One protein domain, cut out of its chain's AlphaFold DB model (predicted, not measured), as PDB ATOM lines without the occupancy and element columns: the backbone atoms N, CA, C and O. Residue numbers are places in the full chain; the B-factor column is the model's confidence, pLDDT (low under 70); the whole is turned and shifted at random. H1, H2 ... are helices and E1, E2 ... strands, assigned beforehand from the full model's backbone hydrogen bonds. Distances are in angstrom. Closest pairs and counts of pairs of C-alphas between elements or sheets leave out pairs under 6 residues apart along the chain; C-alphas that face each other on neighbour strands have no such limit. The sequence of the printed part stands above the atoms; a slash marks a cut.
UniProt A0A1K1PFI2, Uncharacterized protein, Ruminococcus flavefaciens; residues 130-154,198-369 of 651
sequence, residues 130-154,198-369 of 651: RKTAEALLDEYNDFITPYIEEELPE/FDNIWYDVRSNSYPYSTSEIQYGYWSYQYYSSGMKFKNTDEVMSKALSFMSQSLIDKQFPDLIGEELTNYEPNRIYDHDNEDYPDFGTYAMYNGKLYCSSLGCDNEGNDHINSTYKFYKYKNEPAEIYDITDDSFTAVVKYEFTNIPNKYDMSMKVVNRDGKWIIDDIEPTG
ATOM      1  N   ARG A 130      26.387  16.996  39.565       94.94
ATOM      2  CA  ARG A 130      25.452  18.024  39.090       94.94
ATOM      3  C   ARG A 130      25.449  18.146  37.572       94.94
ATOM      4  O   ARG A 130      24.394  18.030  36.968       94.94
ATOM      5  N   LYS A 131      26.623  18.274  36.947       94.75
ATOM      6  CA  LYS A 131      26.729  18.306  35.477       94.75
ATOM      7  C   LYS A 131      26.186  17.044  34.824       94.75
ATOM      8  O   LYS A 131      25.602  17.110  33.749       94.75
ATOM      9  N   THR A 132      26.394  15.895  35.462       96.38
ATOM     10  CA  THR A 132      25.836  14.622  34.996       96.38
ATOM     11  C   THR A 132      24.310  14.633  35.069       96.38
ATOM     12  O   THR A 132      23.661  14.212  34.119       96.38
ATOM     13  N   ALA A 133      23.738  15.135  36.168       94.56
ATOM     14  CA  ALA A 133      22.298  15.278  36.342       94.56
ATOM     15  C   ALA A 133      21.689  16.222  35.299       94.56
ATOM     16  O   ALA A 133      20.732  15.850  34.635       94.56
ATOM     17  N   GLU A 134      22.274  17.408  35.123       92.06
ATOM     18  CA  GLU A 134      21.825  18.411  34.148       92.06
ATOM     19  C   GLU A 134      21.872  17.852  32.720       92.06
ATOM     20  O   GLU A 134      20.890  17.952  31.996       92.06
ATOM     21  N   ALA A 135      22.948  17.152  32.341       94.94
ATOM     22  CA  ALA A 135      23.036  16.515  31.028       94.94
ATOM     23  C   ALA A 135      21.990  15.403  30.825       94.94
ATOM     24  O   ALA A 135      21.425  15.280  29.744       94.94
ATOM     25  N   LEU A 136      21.720  14.582  31.847       95.62
ATOM     26  CA  LEU A 136      20.661  13.567  31.781       95.62
ATOM     27  C   LEU A 136      19.268  14.197  31.697       95.62
ATOM     28  O   LEU A 136      18.391  13.648  31.036       95.62
ATOM     29  N   LEU A 137      19.072  15.340  32.352       90.50
ATOM     30  CA  LEU A 137      17.825  16.086  32.301       90.50
ATOM     31  C   LEU A 137      17.598  16.710  30.922       90.50
ATOM     32  O   LEU A 137      16.491  16.631  30.400       90.50
ATOM     33  N   ASP A 138      18.643  17.263  30.307       90.56
ATOM     34  CA  ASP A 138      18.596  17.750  28.926       90.56
ATOM     35  C   ASP A 138      18.231  16.616  27.955       90.56
ATOM     36  O   ASP A 138      17.376  16.794  27.092       90.56
ATOM     37  N   GLU A 139      18.814  15.423  28.132       94.56
ATOM     38  CA  GLU A 139      18.467  14.229  27.346       94.56
ATOM     39  C   GLU A 139      17.012  13.781  27.573       94.56
ATOM     40  O   GLU A 139      16.347  13.357  26.626       94.56
ATOM     41  N   TYR A 140      16.499  13.896  28.802       91.75
ATOM     42  CA  TYR A 140      15.098  13.617  29.125       91.75
ATOM     43  C   TYR A 140      14.151  14.620  28.455       91.75
ATOM     44  O   TYR A 140      13.206  14.207  27.786       91.75
ATOM     45  N   ASN A 141      14.427  15.921  28.574       86.94
ATOM     46  CA  ASN A 141      13.626  16.990  27.970       86.94
ATOM     47  C   ASN A 141      13.654  16.922  26.426       86.94
ATOM     48  O   ASN A 141      12.634  17.127  25.765       86.94
ATOM     49  N   ASP A 142      14.800  16.572  25.838       90.75
ATOM     50  CA  ASP A 142      14.922  16.285  24.404       90.75
ATOM     51  C   ASP A 142      14.109  15.047  24.002       90.75
ATOM     52  O   ASP A 142      13.465  15.035  22.958       90.75
ATOM     53  N   PHE A 143      14.100  13.994  24.815       92.62
ATOM     54  CA  PHE A 143      13.349  12.785  24.492       92.62
ATOM     55  C   PHE A 143      11.834  13.004  24.499       92.62
ATOM     56  O   PHE A 143      11.145  12.462  23.635       92.62
ATOM     57  N   ILE A 144      11.314  13.793  25.447       88.50
ATOM     58  CA  ILE A 144       9.866  14.018  25.560       88.50
ATOM     59  C   ILE A 144       9.296  14.932  24.473       88.50
ATOM     60  O   ILE A 144       8.085  14.947  24.279       88.50
ATOM     61  N   THR A 145      10.149  15.650  23.742       89.38
ATOM     62  CA  THR A 145       9.764  16.422  22.557       89.38
ATOM     63  C   THR A 145       9.918  15.539  21.316       89.38
ATOM     64  O   THR A 145      11.042  15.289  20.876       89.38
ATOM     65  N   PRO A 146       8.827  15.028  20.717       89.00
ATOM     66  CA  PRO A 146       8.913  14.028  19.648       89.00
ATOM     67  C   PRO A 146       9.439  14.589  18.315       89.00
ATOM     68  O   PRO A 146       9.870  13.820  17.444       89.00
ATOM     69  N   TYR A 147       9.427  15.917  18.165       90.56
ATOM     70  CA  TYR A 147       9.723  16.624  16.925       90.56
ATOM     71  C   TYR A 147      10.892  17.604  17.073       90.56
ATOM     72  O   TYR A 147      11.174  18.123  18.152       90.56
ATOM     73  N   ILE A 148      11.570  17.870  15.963       92.38
ATOM     74  CA  ILE A 148      12.470  19.005  15.773       92.38
ATOM     75  C   ILE A 148      11.635  20.086  15.098       92.38
ATOM     76  O   ILE A 148      11.408  20.032  13.891       92.38
ATOM     77  N   GLU A 149      11.152  21.042  15.883       87.44
ATOM     78  CA  GLU A 149      10.165  22.032  15.442       87.44
ATOM     79  C   GLU A 149      10.636  22.860  14.238       87.44
ATOM     80  O   GLU A 149       9.890  23.058  13.286       87.44
ATOM     81  N   GLU A 150      11.920  23.229  14.203       91.25
ATOM     82  CA  GLU A 150      12.541  23.955  13.082       91.25
ATOM     83  C   GLU A 150      12.572  23.160  11.760       91.25
ATOM     84  O   GLU A 150      12.786  23.733  10.690       91.25
ATOM     85  N   GLU A 151      12.409  21.836  11.822       92.69
ATOM     86  CA  GLU A 151      12.390  20.937  10.665       92.69
ATOM     87  C   GLU A 151      10.976  20.471  10.292       92.69
ATOM     88  O   GLU A 151      10.810  19.748   9.295       92.69
ATOM     89  N   LEU A 152       9.962  20.848  11.076       89.12
ATOM     90  CA  LEU A 152       8.580  20.551  10.740       89.12
ATOM     91  C   LEU A 152       8.174  21.327   9.477       89.12
ATOM     92  O   LEU A 152       8.636  22.447   9.245       89.12
ATOM     93  N   PRO A 153       7.324  20.735   8.622       87.56
ATOM     94  CA  PRO A 153       6.689  21.472   7.543       87.56
ATOM     95  C   PRO A 153       5.977  22.707   8.106       87.56
ATOM     96  O   PRO A 153       5.290  22.606   9.121       87.56
ATOM     97  N   GLU A 154       6.127  23.857   7.446       85.62
ATOM     98  CA  GLU A 154       5.362  25.052   7.812       85.62
ATOM     99  C   GLU A 154       3.868  24.715   7.791       85.62
ATOM    100  O   GLU A 154       3.387  24.096   6.834       85.62
ATOM    101  N   PHE A 198       2.650  15.771   6.026       92.00
ATOM    102  CA  PHE A 198       1.964  15.494   7.278       92.00
ATOM    103  C   PHE A 198       0.907  14.412   7.071       92.00
ATOM    104  O   PHE A 198       0.254  14.363   6.036       92.00
ATOM    105  N   ASP A 199       0.731  13.535   8.043       93.38
ATOM    106  CA  ASP A 199      -0.358  12.569   8.053       93.38
ATOM    107  C   ASP A 199      -0.892  12.443   9.477       93.38
ATOM    108  O   ASP A 199      -0.116  12.452  10.433       93.38
ATOM    109  N   ASN A 200      -2.209  12.331   9.613       92.56
ATOM    110  CA  ASN A 200      -2.875  12.169  10.898       92.56
ATOM    111  C   ASN A 200      -3.849  11.000  10.806       92.56
ATOM    112  O   ASN A 200      -4.711  10.958   9.924       92.56
ATOM    113  N   ILE A 201      -3.714  10.070  11.739       94.94
ATOM    114  CA  ILE A 201      -4.656   8.977  11.927       94.94
ATOM    115  C   ILE A 201      -5.183   9.039  13.351       94.94
ATOM    116  O   ILE A 201      -4.426   9.280  14.287       94.94
ATOM    117  N   TRP A 202      -6.476   8.808  13.533       94.06
ATOM    118  CA  TRP A 202      -7.058   8.749  14.866       94.06
ATOM    119  C   TRP A 202      -7.833   7.464  15.101       94.06
ATOM    120  O   TRP A 202      -8.326   6.822  14.175       94.06
ATOM    121  N   TYR A 203      -7.932   7.098  16.367       92.62
ATOM    122  CA  TYR A 203      -8.682   5.957  16.844       92.62
ATOM    123  C   TYR A 203      -9.452   6.384  18.077       92.62
ATOM    124  O   TYR A 203      -8.940   7.114  18.924       92.62
ATOM    125  N   ASP A 204     -10.684   5.924  18.175       90.31
ATOM    126  CA  ASP A 204     -11.544   6.209  19.309       90.31
ATOM    127  C   ASP A 204     -12.127   4.889  19.787       90.31
ATOM    128  O   ASP A 204     -12.633   4.123  18.971       90.31
ATOM    129  N   VAL A 205     -12.009   4.583  21.073       88.94
ATOM    130  CA  VAL A 205     -12.587   3.364  21.642       88.94
ATOM    131  C   VAL A 205     -13.764   3.772  22.499       88.94
ATOM    132  O   VAL A 205     -13.600   4.454  23.513       88.94
ATOM    133  N   ARG A 206     -14.951   3.326  22.101       88.62
ATOM    134  CA  ARG A 206     -16.204   3.615  22.794       88.62
ATOM    135  C   ARG A 206     -16.928   2.312  23.098       88.62
ATOM    136  O   ARG A 206     -16.905   1.397  22.285       88.62
ATOM    137  N   SER A 207     -17.577   2.199  24.251       84.00
ATOM    138  CA  SER A 207     -18.539   1.108  24.468       84.00
ATOM    139  C   SER A 207     -19.870   1.495  23.845       84.00
ATOM    140  O   SER A 207     -20.448   2.515  24.225       84.00
ATOM    141  N   ASN A 208     -20.391   0.652  22.953       63.94
ATOM    142  CA  ASN A 208     -21.772   0.760  22.504       63.94
ATOM    143  C   ASN A 208     -22.711   0.222  23.586       63.94
ATOM    144  O   ASN A 208     -23.164  -0.925  23.532       63.94
ATOM    145  N   SER A 209     -23.124   1.071  24.519       54.38
ATOM    146  CA  SER A 209     -24.379   0.836  25.233       54.38
ATOM    147  C   SER A 209     -25.569   1.094  24.295       54.38
ATOM    148  O   SER A 209     -26.325   2.026  24.486       54.38
ATOM    149  N   TYR A 210     -25.784   0.229  23.295       45.81
ATOM    150  CA  TYR A 210     -26.910   0.279  22.341       45.81
ATOM    151  C   TYR A 210     -26.926   1.496  21.369       45.81
ATOM    152  O   TYR A 210     -26.467   2.579  21.702       45.81
ATOM    153  N   PRO A 211     -27.499   1.363  20.150       44.44
ATOM    154  CA  PRO A 211     -27.441   2.378  19.073       44.44
ATOM    155  C   PRO A 211     -28.260   3.660  19.322       44.44
ATOM    156  O   PRO A 211     -28.492   4.441  18.403       44.44
ATOM    157  N   TYR A 212     -28.729   3.835  20.549       43.12
ATOM    158  CA  TYR A 212     -29.492   4.966  21.041       43.12
ATOM    159  C   TYR A 212     -29.072   5.132  22.502       43.12
ATOM    160  O   TYR A 212     -29.898   4.946  23.387       43.12
ATOM    161  N   SER A 213     -27.778   5.338  22.779       45.72
ATOM    162  CA  SER A 213     -27.338   6.001  24.011       45.72
ATOM    163  C   SER A 213     -26.350   7.124  23.687       45.72
ATOM    164  O   SER A 213     -25.245   6.836  23.242       45.72
ATOM    165  N   THR A 214     -26.702   8.385  23.972       44.97
ATOM    166  CA  THR A 214     -25.854   9.597  23.947       44.97
ATOM    167  C   THR A 214     -24.675   9.482  24.908       44.97
ATOM    168  O   THR A 214     -23.819  10.355  24.987       44.97
ATOM    169  N   SER A 215     -24.646   8.368  25.621       52.91
ATOM    170  CA  SER A 215     -23.721   7.960  26.626       52.91
ATOM    171  C   SER A 215     -22.743   6.923  26.091       52.91
ATOM    172  O   SER A 215     -22.603   5.815  26.607       52.91
ATOM    173  N   GLU A 216     -22.064   7.261  25.009       62.28
ATOM    174  CA  GLU A 216     -20.900   6.495  24.606       62.28
ATOM    175  C   GLU A 216     -19.826   6.696  25.686       62.28
ATOM    176  O   GLU A 216     -19.311   7.800  25.867       62.28
ATOM    177  N   ILE A 217     -19.506   5.644  26.453       72.00
ATOM    178  CA  ILE A 217     -18.330   5.690  27.333       72.00
ATOM    179  C   ILE A 217     -17.123   5.699  26.409       72.00
ATOM    180  O   ILE A 217     -16.800   4.673  25.809       72.00
ATOM    181  N   GLN A 218     -16.477   6.853  26.284       79.50
ATOM    182  CA  GLN A 218     -15.194   6.963  25.615       79.50
ATOM    183  C   GLN A 218     -14.108   6.418  26.546       79.50
ATOM    184  O   GLN A 218     -13.788   7.018  27.570       79.50
ATOM    185  N   TYR A 219     -13.543   5.266  26.192       81.38
ATOM    186  CA  TYR A 219     -12.416   4.655  26.902       81.38
ATOM    187  C   TYR A 219     -11.095   5.326  26.545       81.38
ATOM    188  O   TYR A 219     -10.150   5.294  27.329       81.38
ATOM    189  N   GLY A 220     -11.030   5.938  25.366       83.25
ATOM    190  CA  GLY A 220      -9.918   6.784  24.985       83.25
ATOM    191  C   GLY A 220     -10.018   7.259  23.547       83.25
ATOM    192  O   GLY A 220     -10.731   6.691  22.720       83.25
ATOM    193  N   TYR A 221      -9.269   8.320  23.279       86.00
ATOM    194  CA  TYR A 221      -9.072   8.891  21.960       86.00
ATOM    195  C   TYR A 221      -7.574   9.030  21.721       86.00
ATOM    196  O   TYR A 221      -6.867   9.646  22.520       86.00
ATOM    197  N   TRP A 222      -7.099   8.473  20.616       90.00
ATOM    198  CA  TRP A 222      -5.697   8.502  20.229       90.00
ATOM    199  C   TRP A 222      -5.583   9.111  18.842       90.00
ATOM    200  O   TRP A 222      -5.953   8.482  17.855       90.00
ATOM    201  N   SER A 223      -5.056  10.330  18.763       91.38
ATOM    202  CA  SER A 223      -4.643  10.949  17.503       91.38
ATOM    203  C   SER A 223      -3.136  10.801  17.361       91.38
ATOM    204  O   SER A 223      -2.386  11.073  18.295       91.38
ATOM    205  N   TYR A 224      -2.711  10.321  16.202       93.19
ATOM    206  CA  TYR A 224      -1.339   9.994  15.858       93.19
ATOM    207  C   TYR A 224      -0.912  10.830  14.667       93.19
ATOM    208  O   TYR A 224      -1.491  10.742  13.585       93.19
ATOM    209  N   GLN A 225       0.163  11.574  14.849       92.62
ATOM    210  CA  GLN A 225       0.736  12.440  13.841       92.62
ATOM    211  C   GLN A 225       2.008  11.818  13.267       92.62
ATOM    212  O   GLN A 225       2.808  11.189  13.969       92.62
ATOM    213  N   TYR A 226       2.205  12.011  11.971       94.38
ATOM    214  CA  TYR A 226       3.437  11.711  11.263       94.38
ATOM    215  C   TYR A 226       3.864  12.931  10.467       94.38
ATOM    216  O   TYR A 226       3.080  13.489   9.699       94.38
ATOM    217  N   TYR A 227       5.148  13.260  10.562       93.12
ATOM    218  CA  TYR A 227       5.782  14.243   9.700       93.12
ATOM    219  C   TYR A 227       6.878  13.591   8.854       93.12
ATOM    220  O   TYR A 227       7.660  12.757   9.307       93.12
ATOM    221  N   SER A 228       6.954  13.977   7.583       92.12
ATOM    222  CA  SER A 228       7.985  13.507   6.650       92.12
ATOM    223  C   SER A 228       9.390  14.039   6.965       92.12
ATOM    224  O   SER A 228      10.381  13.449   6.530       92.12
ATOM    225  N   SER A 229       9.463  15.136   7.720       92.25
ATOM    226  CA  SER A 229      10.662  15.782   8.257       92.25
ATOM    227  C   SER A 229      10.415  16.166   9.718       92.25
ATOM    228  O   SER A 229       9.272  16.166  10.164       92.25
ATOM    229  N   GLY A 230      11.471  16.420  10.490       91.81
ATOM    230  CA  GLY A 230      11.351  16.817  11.896       91.81
ATOM    231  C   GLY A 230      11.018  15.699  12.889       91.81
ATOM    232  O   GLY A 230      11.218  15.892  14.081       91.81
ATOM    233  N   MET A 231      10.606  14.502  12.458       93.69
ATOM    234  CA  MET A 231      10.515  13.343  13.365       93.69
ATOM    235  C   MET A 231      11.907  12.971  13.907       93.69
ATOM    236  O   MET A 231      12.799  12.626  13.124       93.69
ATOM    237  N   LYS A 232      12.097  12.967  15.239       95.06
ATOM    238  CA  LYS A 232      13.390  12.595  15.862       95.06
ATOM    239  C   LYS A 232      13.761  11.127  15.658       95.06
ATOM    240  O   LYS A 232      14.941  10.781  15.599       95.06
ATOM    241  N   PHE A 233      12.753  10.267  15.537       96.19
ATOM    242  CA  PHE A 233      12.906   8.819  15.425       96.19
ATOM    243  C   PHE A 233      12.198   8.297  14.180       96.19
ATOM    244  O   PHE A 233      11.204   8.865  13.727       96.19
ATOM    245  N   LYS A 234      12.694   7.190  13.623       95.50
ATOM    246  CA  LYS A 234      12.130   6.582  12.404       95.50
ATOM    247  C   LYS A 234      11.319   5.322  12.660       95.50
ATOM    248  O   LYS A 234      10.581   4.889  11.780       95.50
ATOM    249  N   ASN A 235      11.526   4.687  13.805       97.12
ATOM    250  CA  ASN A 235      10.890   3.434  14.194       97.12
ATOM    251  C   ASN A 235      10.917   3.274  15.721       97.12
ATOM    252  O   ASN A 235      11.621   3.997  16.428       97.12
ATOM    253  N   THR A 236      10.161   2.302  16.219       96.62
ATOM    254  CA  THR A 236      10.014   2.021  17.653       96.62
ATOM    255  C   THR A 236      11.305   1.511  18.309       96.62
ATOM    256  O   THR A 236      11.541   1.799  19.483       96.62
ATOM    257  N   ASP A 237      12.185   0.830  17.563       97.50
ATOM    258  CA  ASP A 237      13.493   0.387  18.072       97.50
ATOM    259  C   ASP A 237      14.415   1.579  18.371       97.50
ATOM    260  O   ASP A 237      15.127   1.567  19.377       97.50
ATOM    261  N   GLU A 238      14.404   2.618  17.529       98.12
ATOM    262  CA  GLU A 238      15.154   3.861  17.751       98.12
ATOM    263  C   GLU A 238      14.643   4.611  18.984       98.12
ATOM    264  O   GLU A 238      15.460   5.025  19.810       98.12
ATOM    265  N   VAL A 239      13.317   4.716  19.153       97.12
ATOM    266  CA  VAL A 239      12.686   5.317  20.344       97.12
ATOM    267  C   VAL A 239      13.153   4.592  21.607       97.12
ATOM    268  O   VAL A 239      13.713   5.209  22.515       97.12
ATOM    269  N   MET A 240      12.990   3.267  21.653       97.38
ATOM    270  CA  MET A 240      13.347   2.469  22.829       97.38
ATOM    271  C   MET A 240      14.859   2.479  23.091       97.38
ATOM    272  O   MET A 240      15.297   2.575  24.236       97.38
ATOM    273  N   SER A 241      15.679   2.432  22.037       97.69
ATOM    274  CA  SER A 241      17.139   2.511  22.161       97.69
ATOM    275  C   SER A 241      17.593   3.862  22.710       97.69
ATOM    276  O   SER A 241      18.517   3.900  23.525       97.69
ATOM    277  N   LYS A 242      16.957   4.967  22.296       97.69
ATOM    278  CA  LYS A 242      17.224   6.301  22.847       97.69
ATOM    279  C   LYS A 242      16.791   6.373  24.309       97.69
ATOM    280  O   LYS A 242      17.618   6.769  25.126       97.69
ATOM    281  N   ALA A 243      15.585   5.924  24.655       96.62
ATOM    282  CA  ALA A 243      15.095   5.903  26.035       96.62
ATOM    283  C   ALA A 243      16.045   5.124  26.967       96.62
ATOM    284  O   ALA A 243      16.555   5.663  27.947       96.62
ATOM    285  N   LEU A 244      16.400   3.889  26.596       97.19
ATOM    286  CA  LEU A 244      17.338   3.039  27.345       97.19
ATOM    287  C   LEU A 244      18.771   3.577  27.375       97.19
ATOM    288  O   LEU A 244      19.610   3.094  28.139       97.19
ATOM    289  N   SER A 245      19.088   4.558  26.530       96.94
ATOM    290  CA  SER A 245      20.402   5.173  26.551       96.94
ATOM    291  C   SER A 245      20.598   6.040  27.798       96.94
ATOM    292  O   SER A 245      21.732   6.143  28.252       96.94
ATOM    293  N   PHE A 246      19.551   6.606  28.391       97.50
ATOM    294  CA  PHE A 246      19.693   7.489  29.553       97.50
ATOM    295  C   PHE A 246      18.699   7.186  30.678       97.50
ATOM    296  O   PHE A 246      18.849   7.747  31.756       97.50
ATOM    297  N   MET A 247      17.754   6.264  30.484       97.38
ATOM    298  CA  MET A 247      16.811   5.795  31.502       97.38
ATOM    299  C   MET A 247      16.937   4.292  31.745       97.38
ATOM    300  O   MET A 247      17.291   3.513  30.857       97.38
ATOM    301  N   SER A 248      16.605   3.856  32.958       97.12
ATOM    302  CA  SER A 248      16.407   2.440  33.260       97.12
ATOM    303  C   SER A 248      15.093   1.931  32.649       97.12
ATOM    304  O   SER A 248      14.135   2.686  32.504       97.12
ATOM    305  N   GLN A 249      15.004   0.628  32.350       95.69
ATOM    306  CA  GLN A 249      13.733   0.023  31.920       95.69
ATOM    307  C   GLN A 249      12.617   0.244  32.952       95.69
ATOM    308  O   GLN A 249      11.486   0.520  32.578       95.69
ATOM    309  N   SER A 250      12.946   0.175  34.247       94.12
ATOM    310  CA  SER A 250      11.972   0.396  35.320       94.12
ATOM    311  C   SER A 250      11.419   1.819  35.309       94.12
ATOM    312  O   SER A 250      10.244   2.008  35.605       94.12
ATOM    313  N   LEU A 251      12.253   2.811  34.984       93.81
ATOM    314  CA  LEU A 251      11.810   4.192  34.843       93.81
ATOM    315  C   LEU A 251      10.935   4.367  33.604       93.81
ATOM    316  O   LEU A 251       9.910   5.030  33.692       93.81
ATOM    317  N   ILE A 252      11.315   3.756  32.476       94.00
ATOM    318  CA  ILE A 252      10.518   3.793  31.243       94.00
ATOM    319  C   ILE A 252       9.128   3.215  31.506       94.00
ATOM    320  O   ILE A 252       8.142   3.884  31.232       94.00
ATOM    321  N   ASP A 253       9.044   2.034  32.120       89.25
ATOM    322  CA  ASP A 253       7.769   1.389  32.442       89.25
ATOM    323  C   ASP A 253       6.933   2.221  33.441       89.25
ATOM    324  O   ASP A 253       5.705   2.182  33.402       89.25
ATOM    325  N   LYS A 254       7.591   2.974  34.338       86.25
ATOM    326  CA  LYS A 254       6.942   3.848  35.332       86.25
ATOM    327  C   LYS A 254       6.434   5.157  34.731       86.25
ATOM    328  O   LYS A 254       5.368   5.591  35.136       86.25
ATOM    329  N   GLN A 255       7.202   5.800  33.849       85.31
ATOM    330  CA  GLN A 255       6.888   7.127  33.295       85.31
ATOM    331  C   GLN A 255       6.121   7.064  31.979       85.31
ATOM    332  O   GLN A 255       5.345   7.966  31.684       85.31
ATOM    333  N   PHE A 256       6.350   6.017  31.194       88.94
ATOM    334  CA  PHE A 256       5.801   5.825  29.859       88.94
ATOM    335  C   PHE A 256       5.294   4.377  29.730       88.94
ATOM    336  O   PHE A 256       5.834   3.607  28.927       88.94
ATOM    337  N   PRO A 257       4.290   3.974  30.535       83.62
ATOM    338  CA  PRO A 257       3.805   2.589  30.570       83.62
ATOM    339  C   PRO A 257       3.413   2.068  29.182       83.62
ATOM    340  O   PRO A 257       3.660   0.901  28.873       83.62
ATOM    341  N   ASP A 258       2.929   2.972  28.328       88.50
ATOM    342  CA  ASP A 258       2.504   2.694  26.961       88.50
ATOM    343  C   ASP A 258       3.390   3.432  25.938       88.50
ATOM    344  O   ASP A 258       2.904   3.939  24.936       88.50
ATOM    345  N   LEU A 259       4.710   3.536  26.167       92.56
ATOM    346  CA  LEU A 259       5.615   4.268  25.258       92.56
ATOM    347  C   LEU A 259       5.527   3.774  23.805       92.56
ATOM    348  O   LEU A 259       5.556   4.568  22.866       92.56
ATOM    349  N   ILE A 260       5.464   2.454  23.627       95.44
ATOM    350  CA  ILE A 260       5.416   1.793  22.323       95.44
ATOM    351  C   ILE A 260       4.107   1.018  22.230       95.44
ATOM    352  O   ILE A 260       3.949  -0.000  22.904       95.44
ATOM    353  N   GLY A 261       3.210   1.495  21.372       92.06
ATOM    354  CA  GLY A 261       1.998   0.789  20.988       92.06
ATOM    355  C   GLY A 261       2.280  -0.318  19.978       92.06
ATOM    356  O   GLY A 261       3.402  -0.503  19.489       92.06
ATOM    357  N   GLU A 262       1.244  -1.074  19.648       94.44
ATOM    358  CA  GLU A 262       1.342  -2.105  18.622       94.44
ATOM    359  C   GLU A 262       1.420  -1.548  17.189       94.44
ATOM    360  O   GLU A 262       1.289  -0.352  16.931       94.44
ATOM    361  N   GLU A 263       1.678  -2.433  16.222       96.19
ATOM    362  CA  GLU A 263       1.656  -2.053  14.810       96.19
ATOM    363  C   GLU A 263       0.211  -1.891  14.319       96.19
ATOM    364  O   GLU A 263      -0.541  -2.859  14.191       96.19
ATOM    365  N   LEU A 264      -0.143  -0.660  13.956       96.50
ATOM    366  CA  LEU A 264      -1.497  -0.246  13.606       96.50
ATOM    367  C   LEU A 264      -1.888  -0.585  12.161       96.50
ATOM    368  O   LEU A 264      -3.030  -0.377  11.768       96.50
ATOM    369  N   THR A 265      -0.968  -1.109  11.342       95.62
ATOM    370  CA  THR A 265      -1.177  -1.371   9.902       95.62
ATOM    371  C   THR A 265      -2.407  -2.248   9.604       95.62
ATOM    372  O   THR A 265      -3.002  -2.131   8.536       95.62
ATOM    373  N   ASN A 266      -2.791  -3.131  10.532       94.50
ATOM    374  CA  ASN A 266      -3.935  -4.036  10.365       94.50
ATOM    375  C   ASN A 266      -5.264  -3.460  10.879       94.50
ATOM    376  O   ASN A 266      -6.285  -4.141  10.800       94.50
ATOM    377  N   TYR A 267      -5.250  -2.231  11.389       95.31
ATOM    378  CA  TYR A 267      -6.400  -1.556  11.968       95.31
ATOM    379  C   TYR A 267      -6.837  -0.430  11.048       95.31
ATOM    380  O   TYR A 267      -6.016   0.339  10.545       95.31
ATOM    381  N   GLU A 268      -8.141  -0.330  10.821       95.50
ATOM    382  CA  GLU A 268      -8.713   0.779  10.069       95.50
ATOM    383  C   GLU A 268      -8.559   2.071  10.892       95.50
ATOM    384  O   GLU A 268      -9.059   2.123  12.021       95.50
ATOM    385  N   PRO A 269      -7.832   3.084  10.387       95.56
ATOM    386  CA  PRO A 269      -7.710   4.369  11.060       95.56
ATOM    387  C   PRO A 269      -8.973   5.212  10.861       95.56
ATOM    388  O   PRO A 269      -9.791   4.942   9.983       95.56
ATOM    389  N   ASN A 270      -9.069   6.305  11.611       94.56
ATOM    390  CA  ASN A 270     -10.117   7.319  11.523       94.56
ATOM    391  C   ASN A 270     -11.521   6.761  11.776       94.56
ATOM    392  O   ASN A 270     -12.479   7.111  11.080       94.56
ATOM    393  N   ARG A 271     -11.636   5.861  12.759       92.81
ATOM    394  CA  ARG A 271     -12.910   5.257  13.144       92.81
ATOM    395  C   ARG A 271     -13.034   5.045  14.645       92.81
ATOM    396  O   ARG A 271     -12.045   4.994  15.377       92.81
ATOM    397  N   ILE A 272     -14.282   4.844  15.050       92.25
ATOM    398  CA  ILE A 272     -14.658   4.412  16.390       92.25
ATOM    399  C   ILE A 272     -14.652   2.874  16.425       92.25
ATOM    400  O   ILE A 272     -15.242   2.229  15.554       92.25
ATOM    401  N   TYR A 273     -13.960   2.307  17.410       91.25
ATOM    402  CA  TYR A 273     -13.921   0.890  17.759       91.25
ATOM    403  C   TYR A 273     -14.873   0.633  18.923       91.25
ATOM    404  O   TYR A 273     -14.885   1.390  19.897       91.25
ATOM    405  N   ASP A 274     -15.638  -0.451  18.832       89.19
ATOM    406  CA  ASP A 274     -16.533  -0.881  19.906       89.19
ATOM    407  C   ASP A 274     -15.754  -1.681  20.959       89.19
ATOM    408  O   ASP A 274     -15.329  -2.806  20.693       89.19
ATOM    409  N   HIS A 275     -15.586  -1.106  22.151       88.62
ATOM    410  CA  HIS A 275     -14.848  -1.709  23.264       88.62
ATOM    411  C   HIS A 275     -15.326  -3.127  23.610       88.62
ATOM    412  O   HIS A 275     -14.513  -3.983  23.958       88.62
ATOM    413  N   ASP A 276     -16.634  -3.380  23.509       86.88
ATOM    414  CA  ASP A 276     -17.242  -4.631  23.966       86.88
ATOM    415  C   ASP A 276     -17.249  -5.720  22.887       86.88
ATOM    416  O   ASP A 276     -17.322  -6.914  23.201       86.88
ATOM    417  N   ASN A 277     -17.216  -5.321  21.614       91.38
ATOM    418  CA  ASN A 277     -17.521  -6.207  20.490       91.38
ATOM    419  C   ASN A 277     -16.393  -6.331  19.460       91.38
ATOM    420  O   ASN A 277     -16.443  -7.241  18.627       91.38
ATOM    421  N   GLU A 278     -15.398  -5.447  19.490       90.56
ATOM    422  CA  GLU A 278     -14.304  -5.423  18.526       90.56
ATOM    423  C   GLU A 278     -12.941  -5.581  19.201       90.56
ATOM    424  O   GLU A 278     -12.685  -5.067  20.287       90.56
ATOM    425  N   ASP A 279     -12.031  -6.266  18.507       92.56
ATOM    426  CA  ASP A 279     -10.613  -6.183  18.831       92.56
ATOM    427  C   ASP A 279     -10.099  -4.805  18.377       92.56
ATOM    428  O   ASP A 279     -10.238  -4.420  17.210       92.56
ATOM    429  N   TYR A 280      -9.492  -4.067  19.299       91.75
ATOM    430  CA  TYR A 280      -8.844  -2.781  19.055       91.75
ATOM    431  C   TYR A 280      -7.369  -2.862  19.480       91.75
ATOM    432  O   TYR A 280      -7.011  -3.734  20.279       91.75
ATOM    433  N   PRO A 281      -6.492  -2.008  18.924       90.69
ATOM    434  CA  PRO A 281      -5.060  -2.132  19.152       90.69
ATOM    435  C   PRO A 281      -4.646  -1.684  20.563       90.69
ATOM    436  O   PRO A 281      -5.284  -0.825  21.172       90.69
ATOM    437  N   ASP A 282      -3.542  -2.239  21.070       90.38
ATOM    438  CA  ASP A 282      -2.829  -1.732  22.249       90.38
ATOM    439  C   ASP A 282      -2.151  -0.392  21.904       90.38
ATOM    440  O   ASP A 282      -1.044  -0.340  21.352       90.38
ATOM    441  N   PHE A 283      -2.872   0.703  22.142       90.75
ATOM    442  CA  PHE A 283      -2.413   2.051  21.833       90.75
ATOM    443  C   PHE A 283      -1.259   2.475  22.742       90.75
ATOM    444  O   PHE A 283      -1.316   2.317  23.956       90.75
ATOM    445  N   GLY A 284      -0.241   3.097  22.152       90.19
ATOM    446  CA  GLY A 284       0.860   3.712  22.894       90.19
ATOM    447  C   GLY A 284       1.273   5.068  22.332       90.19
ATOM    448  O   GLY A 284       0.734   5.510  21.323       90.19
ATOM    449  N   THR A 285       2.238   5.742  22.950       91.81
ATOM    450  CA  THR A 285       2.742   7.049  22.498       91.81
ATOM    451  C   THR A 285       3.271   6.977  21.071       91.81
ATOM    452  O   THR A 285       2.917   7.806  20.240       91.81
ATOM    453  N   TYR A 286       4.092   5.975  20.764       95.12
ATOM    454  CA  TYR A 286       4.614   5.743  19.423       95.12
ATOM    455  C   TYR A 286       4.071   4.446  18.848       95.12
ATOM    456  O   TYR A 286       4.087   3.415  19.518       95.12
ATOM    457  N   ALA A 287       3.672   4.468  17.582       96.44
ATOM    458  CA  ALA A 287       3.172   3.285  16.897       96.44
ATOM    459  C   ALA A 287       3.609   3.258  15.429       96.44
ATOM    460  O   ALA A 287       3.814   4.299  14.803       96.44
ATOM    461  N   MET A 288       3.768   2.060  14.866       97.88
ATOM    462  CA  MET A 288       4.061   1.903  13.439       97.88
ATOM    463  C   MET A 288       2.760   1.776  12.652       97.88
ATOM    464  O   MET A 288       1.907   0.967  13.002       97.88
ATOM    465  N   TYR A 289       2.637   2.500  11.545       96.88
ATOM    466  CA  TYR A 289       1.537   2.349  10.595       96.88
ATOM    467  C   TYR A 289       2.082   2.425   9.167       96.88
ATOM    468  O   TYR A 289       2.759   3.383   8.791       96.88
ATOM    469  N   ASN A 290       1.848   1.378   8.370       96.00
ATOM    470  CA  ASN A 290       2.335   1.264   6.989       96.00
ATOM    471  C   ASN A 290       3.847   1.543   6.833       96.00
ATOM    472  O   ASN A 290       4.292   2.164   5.865       96.00
ATOM    473  N   GLY A 291       4.649   1.083   7.799       95.69
ATOM    474  CA  GLY A 291       6.106   1.250   7.796       95.69
ATOM    475  C   GLY A 291       6.608   2.650   8.167       95.69
ATOM    476  O   GLY A 291       7.806   2.901   8.040       95.69
ATOM    477  N   LYS A 292       5.734   3.547   8.635       96.81
ATOM    478  CA  LYS A 292       6.089   4.855   9.199       96.81
ATOM    479  C   LYS A 292       5.844   4.865  10.708       96.81
ATOM    480  O   LYS A 292       4.915   4.210  11.174       96.81
ATOM    481  N   LEU A 293       6.663   5.605  11.450       97.00
ATOM    482  CA  LEU A 293       6.465   5.843  12.879       97.00
ATOM    483  C   LEU A 293       5.535   7.039  13.071       97.00
ATOM    484  O   LEU A 293       5.852   8.120  12.586       97.00
ATOM    485  N   TYR A 294       4.444   6.861  13.801       95.88
ATOM    486  CA  TYR A 294       3.577   7.948  14.240       95.88
ATOM    487  C   TYR A 294       3.760   8.185  15.739       95.88
ATOM    488  O   TYR A 294       4.121   7.264  16.479       95.88
ATOM    489  N   CYS A 295       3.497   9.413  16.177       93.56
ATOM    490  CA  CYS A 295       3.521   9.826  17.574       93.56
ATOM    491  C   CYS A 295       2.159  10.400  17.970       93.56
ATOM    492  O   CYS A 295       1.604  11.228  17.252       93.56
ATOM    493  N   SER A 296       1.626   9.975  19.108       86.88
ATOM    494  CA  SER A 296       0.450  10.577  19.722       86.88
ATOM    495  C   SER A 296       0.903  11.667  20.691       86.88
ATOM    496  O   SER A 296       1.367  11.368  21.795       86.88
ATOM    497  N   SER A 297       0.839  12.928  20.256       67.94
ATOM    498  CA  SER A 297       0.957  14.083  21.150       67.94
ATOM    499  C   SER A 297      -0.420  14.385  21.738       67.94
ATOM    500  O   SER A 297      -1.415  14.503  21.027       67.94
ATOM    501  N   LEU A 298      -0.496  14.443  23.065       62.91
ATOM    502  CA  LEU A 298      -1.735  14.730  23.804       62.91
ATOM    503  C   LEU A 298      -1.504  15.754  24.930       62.91
ATOM    504  O   LEU A 298      -2.438  16.086  25.661       62.91
ATOM    505  N   GLY A 299      -0.271  16.239  25.099       58.34
ATOM    506  CA  GLY A 299       0.076  17.279  26.056       58.34
ATOM    507  C   GLY A 299       0.709  18.461  25.339       58.34
ATOM    508  O   GLY A 299       1.710  18.285  24.653       58.34
ATOM    509  N   CYS A 300       0.147  19.647  25.539       60.12
ATOM    510  CA  CYS A 300       0.840  20.901  25.300       60.12
ATOM    511  C   CYS A 300       1.317  21.467  26.643       60.12
ATOM    512  O   CYS A 300       0.632  21.342  27.669       60.12
ATOM    513  N   ASP A 301       2.511  22.051  26.667       59.19
ATOM    514  CA  ASP A 301       2.884  22.915  27.783       59.19
ATOM    515  C   ASP A 301       2.154  24.269  27.688       59.19
ATOM    516  O   ASP A 301       1.427  24.555  26.736       59.19
ATOM    517  N   ASN A 302       2.337  25.130  28.691       51.84
ATOM    518  CA  ASN A 302       1.697  26.450  28.723       51.84
ATOM    519  C   ASN A 302       2.196  27.399  27.615       51.84
ATOM    520  O   ASN A 302       1.667  28.501  27.481       51.84
ATOM    521  N   GLU A 303       3.233  27.010  26.873       56.19
ATOM    522  CA  GLU A 303       3.779  27.737  25.725       56.19
ATOM    523  C   GLU A 303       3.259  27.167  24.393       56.19
ATOM    524  O   GLU A 303       3.516  27.748  23.341       56.19
ATOM    525  N   GLY A 304       2.461  26.093  24.443       64.31
ATOM    526  CA  GLY A 304       1.869  25.442  23.280       64.31
ATOM    527  C   GLY A 304       2.765  24.385  22.634       64.31
ATOM    528  O   GLY A 304       2.402  23.889  21.571       64.31
ATOM    529  N   ASN A 305       3.901  24.021  23.242       68.62
ATOM    530  CA  ASN A 305       4.793  23.014  22.670       68.62
ATOM    531  C   ASN A 305       4.252  21.603  22.930       68.62
ATOM    532  O   ASN A 305       3.853  21.288  24.055       68.62
ATOM    533  N   ASP A 306       4.304  20.746  21.911       73.75
ATOM    534  CA  ASP A 306       3.876  19.349  21.995       73.75
ATOM    535  C   ASP A 306       4.887  18.474  22.751       73.75
ATOM    536  O   ASP A 306       6.073  18.412  22.407       73.75
ATOM    537  N   HIS A 307       4.392  17.700  23.719       79.75
ATOM    538  CA  HIS A 307       5.172  16.723  24.479       79.75
ATOM    539  C   HIS A 307       4.504  15.349  24.473       79.75
ATOM    540  O   HIS A 307       3.276  15.215  24.424       79.75
ATOM    541  N   ILE A 308       5.316  14.296  24.573       83.88
ATOM    542  CA  ILE A 308       4.792  12.962  24.858       83.88
ATOM    543  C   ILE A 308       4.252  12.921  26.291       83.88
ATOM    544  O   ILE A 308       4.884  13.407  27.234       83.88
ATOM    545  N   ASN A 309       3.084  12.305  26.471       74.94
ATOM    546  CA  ASN A 309       2.517  12.131  27.802       74.94
ATOM    547  C   ASN A 309       3.416  11.229  28.656       74.94
ATOM    548  O   ASN A 309       3.793  10.134  28.244       74.94
ATOM    549  N   SER A 310       3.705  11.687  29.871       74.06
ATOM    550  CA  SER A 310       4.338  10.894  30.923       74.06
ATOM    551  C   SER A 310       3.458  10.875  32.167       74.06
ATOM    552  O   SER A 310       2.569  11.714  32.334       74.06
ATOM    553  N   THR A 311       3.696   9.908  33.051       69.50
ATOM    554  CA  THR A 311       2.969   9.767  34.321       69.50
ATOM    555  C   THR A 311       3.040  11.033  35.172       69.50
ATOM    556  O   THR A 311       2.062  11.386  35.831       69.50
ATOM    557  N   TYR A 312       4.162  11.752  35.128       66.81
ATOM    558  CA  TYR A 312       4.281  13.081  35.714       66.81
ATOM    559  C   TYR A 312       4.287  14.135  34.613       66.81
ATOM    560  O   TYR A 312       5.189  14.161  33.792       66.81
ATOM    561  N   LYS A 313       3.310  15.045  34.602       62.25
ATOM    562  CA  LYS A 313       3.345  16.180  33.674       62.25
ATOM    563  C   LYS A 313       4.337  17.228  34.181       62.25
ATOM    564  O   LYS A 313       4.096  17.855  35.212       62.25
ATOM    565  N   PHE A 314       5.449  17.384  33.473       63.72
ATOM    566  CA  PHE A 314       6.489  18.358  33.792       63.72
ATOM    567  C   PHE A 314       6.120  19.709  33.178       63.72
ATOM    568  O   PHE A 314       6.000  19.811  31.960       63.72
ATOM    569  N   TYR A 315       5.974  20.751  33.996       57.75
ATOM    570  CA  TYR A 315       5.803  22.121  33.516       57.75
ATOM    571  C   TYR A 315       6.992  22.964  33.969       57.75
ATOM    572  O   TYR A 315       7.484  22.808  35.081       57.75
ATOM    573  N   LYS A 316       7.479  23.856  33.099       62.59
ATOM    574  CA  LYS A 316       8.481  24.891  33.419       62.59
ATOM    575  C   LYS A 316       9.626  24.405  34.321       62.59
ATOM    576  O   LYS A 316       9.626  24.611  35.537       62.59
ATOM    577  N   TYR A 317      10.648  23.821  33.703       68.19
ATOM    578  CA  TYR A 317      11.927  23.630  34.379       68.19
ATOM    579  C   TYR A 317      12.434  24.979  34.909       68.19
ATOM    580  O   TYR A 317      12.644  25.928  34.145       68.19
ATOM    581  N   LYS A 318      12.625  25.085  36.226       70.00
ATOM    582  CA  LYS A 318      13.287  26.250  36.808       70.00
ATOM    583  C   LYS A 318      14.764  26.059  36.542       70.00
ATOM    584  O   LYS A 318      15.346  25.092  37.017       70.00
ATOM    585  N   ASN A 319      15.351  26.976  35.776       72.75
ATOM    586  CA  ASN A 319      16.757  26.950  35.366       72.75
ATOM    587  C   ASN A 319      17.703  27.263  36.551       72.75
ATOM    588  O   ASN A 319      18.517  28.188  36.517       72.75
ATOM    589  N   GLU A 320      17.507  26.538  37.649       83.31
ATOM    590  CA  GLU A 320      18.239  26.571  38.900       83.31
ATOM    591  C   GLU A 320      19.146  25.332  38.969       83.31
ATOM    592  O   GLU A 320      18.753  24.262  38.506       83.31
ATOM    593  N   PRO A 321      20.353  25.444  39.549       85.06
ATOM    594  CA  PRO A 321      21.261  24.306  39.661       85.06
ATOM    595  C   PRO A 321      20.638  23.157  40.461       85.06
ATOM    596  O   PRO A 321      20.065  23.390  41.526       85.06
ATOM    597  N   ALA A 322      20.829  21.919  39.996       88.94
ATOM    598  CA  ALA A 322      20.360  20.744  40.725       88.94
ATOM    599  C   ALA A 322      21.074  20.601  42.082       88.94
ATOM    600  O   ALA A 322      22.301  20.761  42.197       88.94
ATOM    601  N   GLU A 323      20.309  20.265  43.116       90.88
ATOM    602  CA  GLU A 323      20.833  19.968  44.447       90.88
ATOM    603  C   GLU A 323      21.206  18.483  44.525       90.88
ATOM    604  O   GLU A 323      20.431  17.627  44.110       90.88
ATOM    605  N   ILE A 324      22.405  18.155  45.017       94.25
ATOM    606  CA  ILE A 324      22.943  16.788  44.952       94.25
ATOM    607  C   ILE A 324      23.068  16.188  46.348       94.25
ATOM    608  O   ILE A 324      23.660  16.788  47.247       94.25
ATOM    609  N   TYR A 325      22.567  14.963  46.486       92.44
ATOM    610  CA  TYR A 325      22.496  14.198  47.724       92.44
ATOM    611  C   TYR A 325      22.956  12.748  47.500       92.44
ATOM    612  O   TYR A 325      23.095  12.287  46.365       92.44
ATOM    613  N   ASP A 326      23.209  12.025  48.594       93.25
ATOM    614  CA  ASP A 326      23.436  10.568  48.614       93.25
ATOM    615  C   ASP A 326      24.492  10.038  47.623       93.25
ATOM    616  O   ASP A 326      24.330   8.975  47.021       93.25
ATOM    617  N   ILE A 327      25.593  10.776  47.449       96.12
ATOM    618  CA  ILE A 327      26.656  10.407  46.507       96.12
ATOM    619  C   ILE A 327      27.365   9.123  46.968       96.12
ATOM    620  O   ILE A 327      28.005   9.071  48.023       96.12
ATOM    621  N   THR A 328      27.332   8.106  46.113       95.25
ATOM    622  CA  THR A 328      28.128   6.878  46.196       95.25
ATOM    623  C   THR A 328      29.038   6.757  44.967       95.25
ATOM    624  O   THR A 328      29.095   7.658  44.133       95.25
ATOM    625  N   ASP A 329      29.799   5.667  44.860       93.69
ATOM    626  CA  ASP A 329      30.649   5.433  43.683       93.69
ATOM    627  C   ASP A 329      29.823   5.140  42.417       93.69
ATOM    628  O   ASP A 329      30.245   5.497  41.318       93.69
ATOM    629  N   ASP A 330      28.625   4.565  42.582       96.62
ATOM    630  CA  ASP A 330      27.782   4.078  41.484       96.62
ATOM    631  C   ASP A 330      26.380   4.717  41.473       96.62
ATOM    632  O   ASP A 330      25.518   4.306  40.695       96.62
ATOM    633  N   SER A 331      26.098   5.701  42.332       97.06
ATOM    634  CA  SER A 331      24.795   6.376  42.386       97.06
ATOM    635  C   SER A 331      24.860   7.752  43.035       97.06
ATOM    636  O   SER A 331      25.744   8.019  43.841       97.06
ATOM    637  N   PHE A 332      23.873   8.593  42.756       97.62
ATOM    638  CA  PHE A 332      23.573   9.796  43.528       97.62
ATOM    639  C   PHE A 332      22.106  10.193  43.322       97.62
ATOM    640  O   PHE A 332      21.446   9.704  42.402       97.62
ATOM    641  N   THR A 333      21.608  11.092  44.161       95.50
ATOM    642  CA  THR A 333      20.277  11.687  44.020       95.50
ATOM    643  C   THR A 333      20.434  13.149  43.623       95.50
ATOM    644  O   THR A 333      21.196  13.881  44.253       95.50
ATOM    645  N   ALA A 334      19.735  13.577  42.579       92.94
ATOM    646  CA  ALA A 334      19.659  14.972  42.171       92.94
ATOM    647  C   ALA A 334      18.238  15.485  42.374       92.94
ATOM    648  O   ALA A 334      17.294  14.876  41.893       92.94
ATOM    649  N   VAL A 335      18.084  16.606  43.063       89.38
ATOM    650  CA  VAL A 335      16.806  17.289  43.224       89.38
ATOM    651  C   VAL A 335      16.780  18.459  42.244       89.38
ATOM    652  O   VAL A 335      17.583  19.388  42.350       89.38
ATOM    653  N   VAL A 336      15.906  18.370  41.242       85.50
ATOM    654  CA  VAL A 336      15.749  19.354  40.159       85.50
ATOM    655  C   VAL A 336      14.429  20.088  40.315       85.50
ATOM    656  O   VAL A 336      13.437  19.481  40.700       85.50
ATOM    657  N   LYS A 337      14.389  21.385  40.019       78.44
ATOM    658  CA  LYS A 337      13.206  22.205  40.297       78.44
ATOM    659  C   LYS A 337      12.301  22.331  39.071       78.44
ATOM    660  O   LYS A 337      12.734  22.804  38.024       78.44
ATOM    661  N   TYR A 338      11.043  21.934  39.212       69.50
ATOM    662  CA  TYR A 338       9.994  21.960  38.190       69.50
ATOM    663  C   TYR A 338       8.710  22.592  38.744       69.50
ATOM    664  O   TYR A 338       8.473  22.617  39.948       69.50
ATOM    665  N   GLU A 339       7.847  23.098  37.872       61.66
ATOM    666  CA  GLU A 339       6.464  23.426  38.218       61.66
ATOM    667  C   GLU A 339       5.545  22.253  37.822       61.66
ATOM    668  O   GLU A 339       5.774  21.559  36.834       61.66
ATOM    669  N   PHE A 340       4.503  21.987  38.609       54.78
ATOM    670  CA  PHE A 340       3.548  20.908  38.335       54.78
ATOM    671  C   PHE A 340       2.130  21.452  38.406       54.78
ATOM    672  O   PHE A 340       1.798  22.165  39.349       54.78
ATOM    673  N   THR A 341       1.284  21.064  37.452       45.09
ATOM    674  CA  THR A 341      -0.159  21.359  37.490       45.09
ATOM    675  C   THR A 341      -0.941  20.311  38.282       45.09
ATOM    676  O   THR A 341      -1.983  20.612  38.846       45.09
ATOM    677  N   ASN A 342      -0.441  19.070  38.342       45.78
ATOM    678  CA  ASN A 342      -1.228  17.923  38.815       45.78
ATOM    679  C   ASN A 342      -0.785  17.387  40.183       45.78
ATOM    680  O   ASN A 342      -1.425  16.483  40.719       45.78
ATOM    681  N   ILE A 343       0.328  17.887  40.735       47.00
ATOM    682  CA  ILE A 343       0.853  17.439  42.029       47.00
ATOM    683  C   ILE A 343       1.088  18.660  42.924       47.00
ATOM    684  O   ILE A 343       2.081  19.369  42.755       47.00
ATOM    685  N   PRO A 344       0.185  18.917  43.884       43.06
ATOM    686  CA  PRO A 344       0.271  20.080  44.751       43.06
ATOM    687  C   PRO A 344       1.591  20.148  45.528       43.06
ATOM    688  O   PRO A 344       2.046  19.143  46.073       43.06
ATOM    689  N   ASN A 345       2.153  21.356  45.663       47.28
ATOM    690  CA  ASN A 345       3.303  21.686  46.524       47.28
ATOM    691  C   ASN A 345       4.637  20.996  46.219       47.28
ATOM    692  O   ASN A 345       5.607  21.218  46.944       47.28
ATOM    693  N   LYS A 346       4.732  20.186  45.168       54.75
ATOM    694  CA  LYS A 346       6.012  19.628  44.749       54.75
ATOM    695  C   LYS A 346       6.583  20.563  43.701       54.75
ATOM    696  O   LYS A 346       6.038  20.656  42.618       54.75
ATOM    697  N   TYR A 347       7.604  21.327  44.070       58.38
ATOM    698  CA  TYR A 347       8.363  22.162  43.131       58.38
ATOM    699  C   TYR A 347       9.649  21.477  42.683       58.38
ATOM    700  O   TYR A 347      10.405  22.031  41.894       58.38
ATOM    701  N   ASP A 348       9.900  20.274  43.192       75.75
ATOM    702  CA  ASP A 348      11.170  19.600  43.050       75.75
ATOM    703  C   ASP A 348      10.921  18.153  42.605       75.75
ATOM    704  O   ASP A 348       9.937  17.526  42.994       75.75
ATOM    705  N   MET A 349      11.829  17.592  41.823       80.94
ATOM    706  CA  MET A 349      11.872  16.181  41.462       80.94
ATOM    707  C   MET A 349      13.167  15.596  41.976       80.94
ATOM    708  O   MET A 349      14.243  16.060  41.607       80.94
ATOM    709  N   SER A 350      13.069  14.531  42.759       88.31
ATOM    710  CA  SER A 350      14.206  13.668  43.022       88.31
ATOM    711  C   SER A 350      14.404  12.746  41.832       88.31
ATOM    712  O   SER A 350      13.572  11.899  41.515       88.31
ATOM    713  N   MET A 351      15.553  12.898  41.205       92.81
ATOM    714  CA  MET A 351      16.080  12.056  40.161       92.81
ATOM    715  C   MET A 351      17.172  11.171  40.760       92.81
ATOM    716  O   MET A 351      18.257  11.638  41.118       92.81
ATOM    717  N   LYS A 352      16.902   9.873  40.858       96.12
ATOM    718  CA  LYS A 352      17.903   8.892  41.267       96.12
ATOM    719  C   LYS A 352      18.743   8.518  40.055       96.12
ATOM    720  O   LYS A 352      18.234   7.946  39.094       96.12
ATOM    721  N   VAL A 353      20.036   8.800  40.114       97.31
ATOM    722  CA  VAL A 353      20.988   8.536  39.034       97.31
ATOM    723  C   VAL A 353      21.906   7.391  39.440       97.31
ATOM    724  O   VAL A 353      22.413   7.353  40.561       97.31
ATOM    725  N   VAL A 354      22.122   6.436  38.537       97.69
ATOM    726  CA  VAL A 354      22.953   5.247  38.778       97.69
ATOM    727  C   VAL A 354      23.936   5.025  37.637       97.69
ATOM    728  O   VAL A 354      23.629   5.285  36.475       97.69
ATOM    729  N   ASN A 355      25.121   4.519  37.960       96.56
ATOM    730  CA  ASN A 355      26.105   4.084  36.987       96.56
ATOM    731  C   ASN A 355      25.873   2.604  36.672       96.56
ATOM    732  O   ASN A 355      26.005   1.741  37.542       96.56
ATOM    733  N   ARG A 356      25.524   2.291  35.424       93.56
ATOM    734  CA  ARG A 356      25.451   0.918  34.920       93.56
ATOM    735  C   ARG A 356      26.464   0.749  33.806       93.56
ATOM    736  O   ARG A 356      26.423   1.458  32.804       93.56
ATOM    737  N   ASP A 357      27.395  -0.180  34.003       92.50
ATOM    738  CA  ASP A 357      28.430  -0.530  33.025       92.50
ATOM    739  C   ASP A 357      29.265   0.673  32.535       92.50
ATOM    740  O   ASP A 357      29.661   0.752  31.371       92.50
ATOM    741  N   GLY A 358      29.554   1.622  33.433       92.94
ATOM    742  CA  GLY A 358      30.332   2.825  33.131       92.94
ATOM    743  C   GLY A 358      29.512   3.974  32.542       92.94
ATOM    744  O   GLY A 358      30.098   4.978  32.135       92.94
ATOM    745  N   LYS A 359      28.182   3.849  32.491       96.00
ATOM    746  CA  LYS A 359      27.264   4.867  31.980       96.00
ATOM    747  C   LYS A 359      26.291   5.313  33.064       96.00
ATOM    748  O   LYS A 359      25.587   4.494  33.647       96.00
ATOM    749  N   TRP A 360      26.234   6.617  33.301       97.94
ATOM    750  CA  TRP A 360      25.219   7.216  34.161       97.94
ATOM    751  C   TRP A 360      23.870   7.241  33.445       97.94
ATOM    752  O   TRP A 360      23.800   7.640  32.283       97.94
ATOM    753  N   ILE A 361      22.824   6.797  34.136       98.00
ATOM    754  CA  ILE A 361      21.437   6.808  33.671       98.00
ATOM    755  C   ILE A 361      20.512   7.210  34.818       98.00
ATOM    756  O   ILE A 361      20.849   7.043  35.993       98.00
ATOM    757  N   ILE A 362      19.320   7.672  34.472       97.31
ATOM    758  CA  ILE A 362      18.236   7.912  35.408       97.31
ATOM    759  C   ILE A 362      17.578   6.572  35.753       97.31
ATOM    760  O   ILE A 362      17.060   5.868  34.885       97.31
ATOM    761  N   ASP A 363      17.632   6.192  37.023       97.06
ATOM    762  CA  ASP A 363      17.031   4.956  37.526       97.06
ATOM    763  C   ASP A 363      15.588   5.152  37.958       97.06
ATOM    764  O   ASP A 363      14.774   4.254  37.756       97.06
ATOM    765  N   ASP A 364      15.307   6.308  38.557       93.50
ATOM    766  CA  ASP A 364      14.001   6.659  39.088       93.50
ATOM    767  C   ASP A 364      13.814   8.179  39.106       93.50
ATOM    768  O   ASP A 364      14.778   8.941  39.224       93.50
ATOM    769  N   ILE A 365      12.562   8.600  39.003       88.56
ATOM    770  CA  ILE A 365      12.126   9.984  39.087       88.56
ATOM    771  C   ILE A 365      10.889  10.000  39.979       88.56
ATOM    772  O   ILE A 365       9.912   9.296  39.711       88.56
ATOM    773  N   GLU A 366      10.928  10.814  41.028       83.31
ATOM    774  CA  GLU A 366       9.823  10.982  41.964       83.31
ATOM    775  C   GLU A 366       9.659  12.446  42.337       83.31
ATOM    776  O   GLU A 366      10.649  13.139  42.583       83.31
ATOM    777  N   PRO A 367       8.421  12.942  42.423       75.75
ATOM    778  CA  PRO A 367       8.211  14.303  42.849       75.75
ATOM    779  C   PRO A 367       8.554  14.413  44.338       75.75
ATOM    780  O   PRO A 367       8.094  13.622  45.169       75.75
ATOM    781  N   THR A 368       9.323  15.437  44.687       68.94
ATOM    782  CA  THR A 368       9.725  15.800  46.048       68.94
ATOM    783  C   THR A 368       9.100  17.123  46.474       68.94
ATOM    784  O   THR A 368       8.892  18.036  45.682       68.94
ATOM    785  N   GLY A 369       8.761  17.224  47.751       60.53
ATOM    786  CA  GLY A 369       8.170  18.419  48.342       60.53
ATOM    787  C   GLY A 369       7.823  18.168  49.807       60.53
ATOM    788  O   GLY A 369       8.053  17.053  50.292       60.53
TER     789      GLY A 369
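AT A GLANCE: This is residues 130 to 154 and 198 to 369 of the 651 residues of an uncharacterized protein of Ruminococcus flavefaciens (UniProt A0A1K1PFI2). The model has two lobes: one is a strongly twisted antiparallel sheet of E6, E7, E8, E9 and E10 with H1 packed on one face and H2 on the same face but beside the strands, over none of them, and the other is a long hairpin of E1 and E2 with short E3 beside E1 and the small hairpin of E4 and E5 close to E2. H2 bridges the lobes, with one end near E10 and the other near E4 and E5, while H3 only grazes the large sheet beside E10. The printed part has 197 residues, with three named helices and ten named strands in the order H1 E1 E2 H2 H3 E3 E4 E5 E6 E7 E8 E9 E10, and its class is mixed, helices and strands. The large sheet is branched at E8; the sheet E2 E1 E3 is mixed, and the sheet E4 E5 is antiparallel. The whole is compact, with a radius of gyration of the C-alphas of 18.9 A, but its outline is elongated, with spans of 60 by 36 by 34 A.

IN THESE COORDINATES: In the largest sheet, E6 is residues 315 to 317, E7 is 323 to 325, E8 is 331 to 339 and 25.4 A long, E9 is 348 to 356 and 24.9 A long, and E10 is 359 to 368 and 25.0 A long, ending at C-alpha 368 at (9.725, 15.800, 46.048). H1, residues 130 to 144, is 21.0 A long and begins at C-alpha 130 at (25.452, 18.024, 39.090). H2 is residues 236 to 246, 16.3 A long, and H3 is residues 249 to 255, 10.0 A long. E1, residues 198 to 207, is 30.4 A long, and E2, residues 217 to 227, is 31.1 A long, with C-alpha 217 at (-18.330, 5.690, 27.333). E3 is residues 271 to 274, E4 is 286 to 289 and E5 is 292 to 295.

HOW THE PARTS SIT: E7, E8, E9 and E10 form a meander, each strand the antiparallel neighbour of the one before. E6 and E7 lie on one side of E8, beside residues 338 to 339 and 333 to 335, and E9 lies on the other side. N 339 and O 315 are 2.8 A apart, N 325 and O 333 are 2.8 A, N 334 and O 351 are 2.8 A, and N 352 and O 364 are 2.8 A, each within hydrogen-bond range. H1 and H2 are on the same face of this sheet. They touch, with the closest C-alphas, of Leu 136 and Phe 246, 6.5 A apart, at a shallow tilt of 16 degrees, opposite ways. The closest C-alphas of H1 and E8 are those of Ala 133 and Ala 334, 6.4 A apart. Those of H2 and E10 are of Phe 246 and Ile 361, 4.5 A apart; those of H2 and E4 are of Thr 236 and Tyr 286, 6.8 A apart. H3 and E10 come closest at Leu 251 and Asp 364, whose C-alphas are 5.4 A apart. E2 and E1 are an antiparallel hairpin, with N 203 and O 222 2.8 A apart, and E3 is parallel to E1, with N 273 and O 204 2.7 A apart. The hairpin of E4 and E5 is antiparallel, with N 294 and O 287 2.8 A apart. The closest C-alphas of E2 and E5, of Tyr 226 and Tyr 294, are 4.8 A apart. E1 and E10 are apart. H1 and H3 have every O i to N i+4 pair within hydrogen-bond range, and H2 has 6 of 7.

THE WHOLE: The two C-alphas farthest apart, of Tyr 212 and Asp 329, are 64.3 A apart. Residues 155 to 197 are not printed, and C-alphas 154 and 198 are 10.2 A apart across the cut. The links H3 to E3, E3 to E4 and E5 to E6 are long. The mean pLDDT of the printed part is 85.0, and residues 208 to 216, 297 to 305, 311 to 317, 338 to 347 and 368 to 369 are under 70.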